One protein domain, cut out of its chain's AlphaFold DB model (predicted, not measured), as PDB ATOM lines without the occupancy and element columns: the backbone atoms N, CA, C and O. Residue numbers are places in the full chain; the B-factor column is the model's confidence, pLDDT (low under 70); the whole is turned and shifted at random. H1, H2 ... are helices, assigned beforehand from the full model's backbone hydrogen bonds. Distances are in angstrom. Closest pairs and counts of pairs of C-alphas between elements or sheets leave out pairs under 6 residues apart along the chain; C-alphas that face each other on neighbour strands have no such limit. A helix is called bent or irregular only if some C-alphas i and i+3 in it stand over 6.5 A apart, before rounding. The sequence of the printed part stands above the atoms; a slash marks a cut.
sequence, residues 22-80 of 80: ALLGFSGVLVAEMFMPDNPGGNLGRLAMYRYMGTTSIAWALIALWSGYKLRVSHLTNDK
ATOM      1  N   ALA A  22     -26.556  26.516  31.422       90.94
ATOM      2  CA  ALA A  22     -27.420  27.160  30.440       90.94
ATOM      3  C   ALA A  22     -28.871  27.272  30.934       90.94
ATOM      4  O   ALA A  22     -29.472  28.340  30.834       90.94
ATOM      5  N   LEU A  23     -29.418  26.194  31.505       90.62
ATOM      6  CA  LEU A  23     -30.771  26.183  32.068       90.62
ATOM      7  C   LEU A  23     -30.907  27.136  33.255       90.62
ATOM      8  O   LEU A  23     -31.880  27.883  33.324       90.62
ATOM      9  N   LEU A  24     -29.928  27.147  34.161       90.38
ATOM     10  CA  LEU A  24     -29.918  28.048  35.311       90.38
ATOM     11  C   LEU A  24     -29.881  29.506  34.864       90.38
ATOM     12  O   LEU A  24     -30.709  30.296  35.313       90.38
ATOM     13  N   GLY A  25     -28.986  29.859  33.942       86.69
ATOM     14  CA  GLY A  25     -28.914  31.224  33.436       86.69
ATOM     15  C   GLY A  25     -30.194  31.645  32.697       86.69
ATOM     16  O   GLY A  25     -30.688  32.749  32.925       86.69
ATOM     17  N   PHE A  26     -30.805  30.752  31.912       88.00
ATOM     18  CA  PHE A  26     -32.084  31.029  31.249       88.00
ATOM     19  C   PHE A  26     -33.237  31.185  32.250       88.00
ATOM     20  O   PHE A  26     -34.033  32.118  32.143       88.00
ATOM     21  N   SER A  27     -33.300  30.319  33.265       87.75
ATOM     22  CA  SER A  27     -34.285  30.424  34.345       87.75
ATOM     23  C   SER A  27     -34.115  31.718  35.146       87.75
ATOM     24  O   SER A  27     -35.108  32.349  35.491       87.75
ATOM     25  N   GLY A  28     -32.875  32.170  35.362       84.88
ATOM     26  CA  GLY A  28     -32.579  33.442  36.017       84.88
ATOM     27  C   GLY A  28     -33.109  34.637  35.227       84.88
ATOM     28  O   GLY A  28     -33.706  35.535  35.812       84.88
ATOM     29  N   VAL A  29     -32.970  34.616  33.898       84.81
ATOM     30  CA  VAL A  29     -33.550  35.644  33.017       84.81
ATOM     31  C   VAL A  29     -35.082  35.625  33.067       84.81
ATOM     32  O   VAL A  29     -35.700  36.681  33.171       84.81
ATOM     33  N   LEU A  30     -35.702  34.442  33.037       85.88
ATOM     34  CA  LEU A  30     -37.160  34.295  33.135       85.88
ATOM     35  C   LEU A  30     -37.714  34.819  34.464       85.88
ATOM     36  O   LEU A  30     -38.679  35.581  34.477       85.88
ATOM     37  N   VAL A  31     -37.097  34.423  35.578       86.00
ATOM     38  CA  VAL A  31     -37.485  34.871  36.922       86.00
ATOM     39  C   VAL A  31     -37.299  36.382  37.043       86.00
ATOM     40  O   VAL A  31     -38.175  37.060  37.569       86.00
ATOM     41  N   ALA A  32     -36.208  36.932  36.513       81.31
ATOM     42  CA  ALA A  32     -35.988  38.372  36.526       81.31
ATOM     43  C   ALA A  32     -37.078  39.147  35.780       81.31
ATOM     44  O   ALA A  32     -37.578  40.139  36.297       81.31
ATOM     45  N   GLU A  33     -37.500  38.672  34.609       82.19
ATOM     46  CA  GLU A  33     -38.589  39.311  33.865       82.19
ATOM     47  C   GLU A  33     -39.943  39.187  34.573       82.19
ATOM     48  O   GLU A  33     -40.735  40.124  34.539       82.19
ATOM     49  N   MET A  34     -40.216  38.060  35.242       82.94
ATOM     50  CA  MET A  34     -41.482  37.860  35.959       82.94
ATOM     51  C   MET A  34     -41.578  38.659  37.263       82.94
ATOM     52  O   MET A  34     -42.646  39.177  37.582       82.94
ATOM     53  N   PHE A  35     -40.491  38.740  38.034       80.50
ATOM     54  CA  PHE A  35     -40.506  39.294  39.394       80.50
ATOM     55  C   PHE A  35     -39.895  40.693  39.506       80.50
ATOM     56  O   PHE A  35     -40.082  41.351  40.528       80.50
ATOM     57  N   MET A  36     -39.187  41.171  38.480       71.94
ATOM     58  CA  MET A  36     -38.647  42.534  38.423       71.94
ATOM     59  C   MET A  36     -39.061  43.252  37.126       71.94
ATOM     60  O   MET A  36     -38.190  43.698  36.374       71.94
ATOM     61  N   PRO A  37     -40.376  43.406  36.860       66.69
ATOM     62  CA  PRO A  37     -40.843  44.173  35.704       66.69
ATOM     63  C   PRO A  37     -40.357  45.633  35.762       66.69
ATOM     64  O   PRO A  37     -39.931  46.176  34.743       66.69
ATOM     65  N   ASP A  38     -40.303  46.211  36.968       66.62
ATOM     66  CA  ASP A  38     -39.763  47.543  37.258       66.62
ATOM     67  C   ASP A  38     -38.406  47.439  37.969       66.62
ATOM     68  O   ASP A  38     -38.244  47.778  39.143       66.62
ATOM     69  N   ASN A  39     -37.409  46.907  37.259       66.81
ATOM     70  CA  ASN A  39     -36.036  46.833  37.756       66.81
ATOM     71  C   ASN A  39     -35.545  48.243  38.167       66.81
ATOM     72  O   ASN A  39     -35.647  49.160  37.351       66.81
ATOM     73  N   PRO A  40     -34.956  48.453  39.364       65.19
ATOM     74  CA  PRO A  40     -34.451  49.765  39.800       65.19
ATOM     75  C   PRO A  40     -33.410  50.391  38.854       65.19
ATOM     76  O   PRO A  40     -33.239  51.607  38.845       65.19
ATOM     77  N   GLY A  41     -32.740  49.586  38.020       71.69
ATOM     78  CA  GLY A  41     -31.875  50.072  36.934       71.69
ATOM     79  C   GLY A  41     -32.611  50.500  35.651       71.69
ATOM     80  O   GLY A  41     -31.962  50.806  34.646       71.69
ATOM     81  N   GLY A  42     -33.944  50.469  35.637       78.25
ATOM     82  CA  GLY A  42     -34.794  50.716  34.473       78.25
ATOM     83  C   GLY A  42     -34.474  49.801  33.284       78.25
ATOM     84  O   GLY A  42     -33.939  48.696  33.432       78.25
ATOM     85  N   ASN A  43     -34.739  50.291  32.069       80.06
ATOM     86  CA  ASN A  43     -34.428  49.570  30.827       80.06
ATOM     87  C   ASN A  43     -32.932  49.251  30.662       80.06
ATOM     88  O   ASN A  43     -32.586  48.232  30.066       80.06
ATOM     89  N   LEU A  44     -32.038  50.088  31.199       80.69
ATOM     90  CA  LEU A  44     -30.590  49.862  31.128       80.69
ATOM     91  C   LEU A  44     -30.154  48.690  32.016       80.69
ATOM     92  O   LEU A  44     -29.353  47.861  31.584       80.69
ATOM     93  N   GLY A  45     -30.723  48.577  33.218       77.69
ATOM     94  CA  GLY A  45     -30.506  47.439  34.111       77.69
ATOM     95  C   GLY A  45     -31.021  46.130  33.513       77.69
ATOM     96  O   GLY A  45     -30.316  45.123  33.542       77.69
ATOM     97  N   ARG A  46     -32.209  46.152  32.890       77.19
ATOM     98  CA  ARG A  46     -32.749  45.000  32.139       77.19
ATOM     99  C   ARG A  46     -31.833  44.588  30.990       77.19
ATOM    100  O   ARG A  46     -31.484  43.416  30.864       77.19
ATOM    101  N   LEU A  47     -31.369  45.549  30.191       82.44
ATOM    102  CA  LEU A  47     -30.458  45.282  29.078       82.44
ATOM    103  C   LEU A  47     -29.128  44.680  29.550       82.44
ATOM    104  O   LEU A  47     -28.626  43.744  28.927       82.44
ATOM    105  N   ALA A  48     -28.560  45.185  30.646       82.75
ATOM    106  CA  ALA A  48     -27.357  44.614  31.241       82.75
ATOM    107  C   ALA A  48     -27.597  43.163  31.687       82.75
ATOM    108  O   ALA A  48     -26.786  42.286  31.391       82.75
ATOM    109  N   MET A  49     -28.739  42.886  32.315       81.69
ATOM    110  CA  MET A  49     -29.088  41.546  32.777       81.69
ATOM    111  C   MET A  49     -29.218  40.547  31.620       81.69
ATOM    112  O   MET A  49     -28.586  39.491  31.653       81.69
ATOM    113  N   TYR A  50     -29.925  40.908  30.545       82.88
ATOM    114  CA  TYR A  50     -29.996  40.086  29.333       82.88
ATOM    115  C   TYR A  50     -28.637  39.897  28.666       82.88
ATOM    116  O   TYR A  50     -28.313  38.799  28.208       82.88
ATOM    117  N   ARG A  51     -27.816  40.950  28.617       83.38
ATOM    118  CA  ARG A  51     -26.477  40.865  28.034       83.38
ATOM    119  C   ARG A  51     -25.593  39.914  28.812       83.38
ATOM    120  O   ARG A  51     -24.920  39.121  28.178       83.38
ATOM    121  N   TYR A  52     -25.573  39.957  30.136       82.62
ATOM    122  CA  TYR A  52     -24.695  39.074  30.900       82.62
ATOM    123  C   TYR A  52     -25.295  37.679  31.068       82.62
ATOM    124  O   TYR A  52     -24.678  36.702  30.649       82.62
ATOM    125  N   MET A  53     -26.505  37.560  31.616       82.44
ATOM    126  CA  MET A  53     -27.113  36.254  31.890       82.44
ATOM    127  C   MET A  53     -27.582  35.552  30.615       82.44
ATOM    128  O   MET A  53     -27.366  34.353  30.462       82.44
ATOM    129  N   GLY A  54     -28.160  36.283  29.660       83.75
ATOM    130  CA  GLY A  54     -28.604  35.702  28.392       83.75
ATOM    131  C   GLY A  54     -27.435  35.207  27.539       83.75
ATOM    132  O   GLY A  54     -27.436  34.052  27.116       83.75
ATOM    133  N   THR A  55     -26.400  36.029  27.325       87.12
ATOM    134  CA  THR A  55     -25.265  35.611  26.474       87.12
ATOM    135  C   THR A  55     -24.455  34.480  27.091       87.12
ATOM    136  O   THR A  55     -24.065  33.561  26.373       87.12
ATOM    137  N   THR A  56     -24.246  34.490  28.413       86.81
ATOM    138  CA  THR A  56     -23.554  33.388  29.093       86.81
ATOM    139  C   THR A  56     -24.361  32.100  28.997       86.81
ATOM    140  O   THR A  56     -23.792  31.074  28.643       86.81
ATOM    141  N   SER A  57     -25.684  32.148  29.184       89.00
ATOM    142  CA  SER A  57     -26.561  30.978  28.997       89.00
ATOM    143  C   SER A  57     -26.444  30.385  27.595       89.00
ATOM    144  O   SER A  57     -26.317  29.170  27.449       89.00
ATOM    145  N   ILE A  58     -26.432  31.236  26.565       90.31
ATOM    146  CA  ILE A  58     -26.261  30.806  25.171       90.31
ATOM    147  C   ILE A  58     -24.870  30.199  24.961       90.31
ATOM    148  O   ILE A  58     -24.754  29.147  24.337       90.31
ATOM    149  N   ALA A  59     -23.819  30.814  25.503       91.06
ATOM    150  CA  ALA A  59     -22.462  30.285  25.405       91.06
ATOM    151  C   ALA A  59     -22.351  28.890  26.043       91.06
ATOM    152  O   ALA A  59     -21.835  27.965  25.414       91.06
ATOM    153  N   TRP A  60     -22.905  28.703  27.245       91.25
ATOM    154  CA  TRP A  60     -22.965  27.397  27.904       91.25
ATOM    155  C   TRP A  60     -23.775  26.379  27.086       91.25
ATOM    156  O   TRP A  60     -23.335  25.241  26.915       91.25
ATOM    157  N   ALA A  61     -24.904  26.792  26.499       90.62
ATOM    158  CA  ALA A  61     -25.722  25.930  25.646       90.62
ATOM    159  C   ALA A  61     -24.973  25.472  24.386       90.62
ATOM    160  O   ALA A  61     -25.047  24.300  24.016       90.62
ATOM    161  N   LEU A  62     -24.214  26.365  23.744       91.88
ATOM    162  CA  LEU A  62     -23.405  26.036  22.569       91.88
ATOM    163  C   LEU A  62     -22.303  25.029  22.902       91.88
ATOM    164  O   LEU A  62     -22.073  24.098  22.129       91.88
ATOM    165  N   ILE A  63     -21.659  25.164  24.063       89.69
ATOM    166  CA  ILE A  63     -20.652  24.201  24.525       89.69
ATOM    167  C   ILE A  63     -21.305  22.839  24.804       89.69
ATOM    168  O   ILE A  63     -20.768  21.806  24.396       89.69
ATOM    169  N   ALA A  64     -22.483  22.819  25.434       90.25
ATOM    170  CA  ALA A  64     -23.231  21.586  25.678       90.25
ATOM    171  C   ALA A  64     -23.647  20.895  24.365       90.25
ATOM    172  O   ALA A  64     -23.442  19.687  24.209       90.25
ATOM    173  N   LEU A  65     -24.156  21.660  23.392       90.62
ATOM    174  CA  LEU A  65     -24.522  21.174  22.057       90.62
ATOM    175  C   LEU A  65     -23.316  20.617  21.301       90.62
ATOM    176  O   LEU A  65     -23.393  19.520  20.746       90.62
ATOM    177  N   TRP A  66     -22.192  21.336  21.308       90.44
ATOM    178  CA  TRP A  66     -20.942  20.867  20.714       90.44
ATOM    179  C   TRP A  66     -20.492  19.542  21.331       90.44
ATOM    180  O   TRP A  66     -20.130  18.601  20.616       90.44
ATOM    181  N   SER A  67     -20.570  19.441  22.658       87.06
ATOM    182  CA  SER A  67     -20.193  18.232  23.382       87.06
ATOM    183  C   SER A  67     -21.083  17.038  23.025       87.06
ATOM    184  O   SER A  67     -20.585  15.943  22.752       87.06
ATOM    185  N   GLY A  68     -22.399  17.254  22.941       86.75
ATOM    186  CA  GLY A  68     -23.360  16.230  22.524       86.75
ATOM    187  C   GLY A  68     -23.175  15.792  21.074       86.75
ATOM    188  O   GLY A  68     -23.249  14.601  20.771       86.75
ATOM    189  N   TYR A  69     -22.865  16.733  20.180       87.19
ATOM    190  CA  TYR A  69     -22.550  16.427  18.788       87.19
ATOM    191  C   TYR A  69     -21.321  15.519  18.678       87.19
ATOM    192  O   TYR A  69     -21.377  14.487  18.007       87.19
ATOM    193  N   LYS A  70     -20.232  15.848  19.386       83.50
ATOM    194  CA  LYS A  70     -19.027  15.007  19.433       83.50
ATOM    195  C   LYS A  70     -19.330  13.607  19.960       83.50
ATOM    196  O   LYS A  70     -18.895  12.636  19.347       83.50
ATOM    197  N   LEU A  71     -20.137  13.500  21.015       83.31
ATOM    198  CA  LEU A  71     -20.546  12.210  21.566       83.31
ATOM    199  C   LEU A  71     -21.313  11.353  20.545       83.31
ATOM    200  O   LEU A  71     -21.043  10.161  20.397       83.31
ATOM    201  N   ARG A  72     -22.243  11.970  19.806       83.50
ATOM    202  CA  ARG A  72     -23.034  11.300  18.765       83.50
ATOM    203  C   ARG A  72     -22.161  10.802  17.613       83.50
ATOM    204  O   ARG A  72     -22.350   9.681  17.153       83.50
ATOM    205  N   VAL A  73     -21.194  11.606  17.169       82.62
ATOM    206  CA  VAL A  73     -20.240  11.212  16.115       82.62
ATOM    207  C   VAL A  73     -19.356  10.049  16.574       82.62
ATOM    208  O   VAL A  73     -19.132   9.112  15.806       82.62
ATOM    209  N   SER A  74     -18.889  10.063  17.826       77.31
ATOM    210  CA  SER A  74     -18.112   8.958  18.399       77.31
ATOM    211  C   SER A  74     -18.915   7.657  18.478       77.31
ATOM    212  O   SER A  74     -18.364   6.599  18.179       77.31
ATOM    213  N   HIS A  75     -20.206   7.723  18.820       71.56
ATOM    214  CA  HIS A  75     -21.101   6.560  18.797       71.56
ATOM    215  C   HIS A  75     -21.254   5.985  17.382       71.56
ATOM    216  O   HIS A  75     -20.977   4.811  17.171       71.56
ATOM    217  N   LEU A  76     -21.573   6.829  16.394       72.25
ATOM    218  CA  LEU A  76     -21.747   6.411  14.993       72.25
ATOM    219  C   LEU A  76     -20.481   5.820  14.353       72.25
ATOM    220  O   LEU A  76     -20.568   5.121  13.349       72.25
ATOM    221  N   THR A  77     -19.304   6.142  14.893       65.06
ATOM    222  CA  THR A  77     -18.017   5.615  14.415       65.06
ATOM    223  C   THR A  77     -17.685   4.254  15.031       65.06
ATOM    224  O   THR A  77     -16.980   3.483  14.398       65.06
ATOM    225  N   ASN A  78     -18.180   3.952  16.239       59.84
ATOM    226  CA  ASN A  78     -17.991   2.643  16.881       59.84
ATOM    227  C   ASN A  78     -18.991   1.580  16.393       59.84
ATOM    228  O   ASN A  78     -18.734   0.398  16.578       59.84
ATOM    229  N   ASP A  79     -20.106   1.988  15.776       56.69
ATOM    230  CA  ASP A  79     -21.107   1.089  15.171       56.69
ATOM    231  C   ASP A  79     -20.761   0.649  13.727       56.69
ATOM    232  O   ASP A  79     -21.580   0.013  13.060       56.69
ATOM    233  N   LYS A  80     -19.573   0.995  13.213       47.84
ATOM    234  CA  LYS A  80     -19.048   0.544  11.911       47.84
ATOM    235  C   LYS A  80     -17.890  -0.421  12.104       47.84
ATOM    236  O   LYS A  80     -17.804  -1.361  11.287       47.84
TER     237      LYS A  80
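What this domain is: This is residues 22 to 80 of the 80 residues of an uncharacterized protein of Gimesia aquarii (UniProt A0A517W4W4). The domain is a lopsided helical hairpin: a shorter helix, H1, runs out, the chain turns back through a short link, and a much longer helix, H2, runs back beside H1 and far past its beginning. The part of H2 from residue 65 on, with the two residues after it, sticks out as a single helical arm, and this arm makes much of the length of the whole. The printed part has 59 residues with two named helices, H1 then H2, and no named strand; the class is all helix. The whole is extended, with a radius of gyration of the C-alphas of 17.1 A, and spans 58 by 16 by 9 A, a rod.

How they stand to each other: H1, residues 22 to 35, and H2, residues 42 to 78, form a helical hairpin. They touch, with 20 pairs of C-alphas within 8 A. The closest C-alphas of the two are those of Ala 22 and Ser 57, 4.2 A apart. H2 touches H1 with residues 49 to 61 alone. Their lines stand at a shallow tilt of 27 degrees, and they run opposite ways. In H1 every O i to N i+4 pair is within hydrogen-bond range; in H2 it is 32 of 33.

Where its parts are: H1 begins at C-alpha 22, at (-27.420, 27.160, 30.440), and ends at C-alpha 35, at (-40.506, 39.294, 39.394), 20.0 A from first to last C-alpha. H2 begins at C-alpha 42, at (-34.794, 50.716, 34.473), and ends at C-alpha 78, at (-17.991, 2.643, 16.881), 53.9 A away. Neither helix is bent.

The domain as a whole: The two C-alphas farthest apart are those of Pro 40 and Lys 80, at 58.6 A. Residues 65 to 80, of which 65 to 78 belong to H2, stand free; the body without them has 43 residues and spans 33 by 17 by 7 A. The printed part has no cut, and the link from H1 to H2, 6 residues, is short. The mean pLDDT of the printed part is 81.2, and it is under 70 at residues 37 to 40 and 77 to 80.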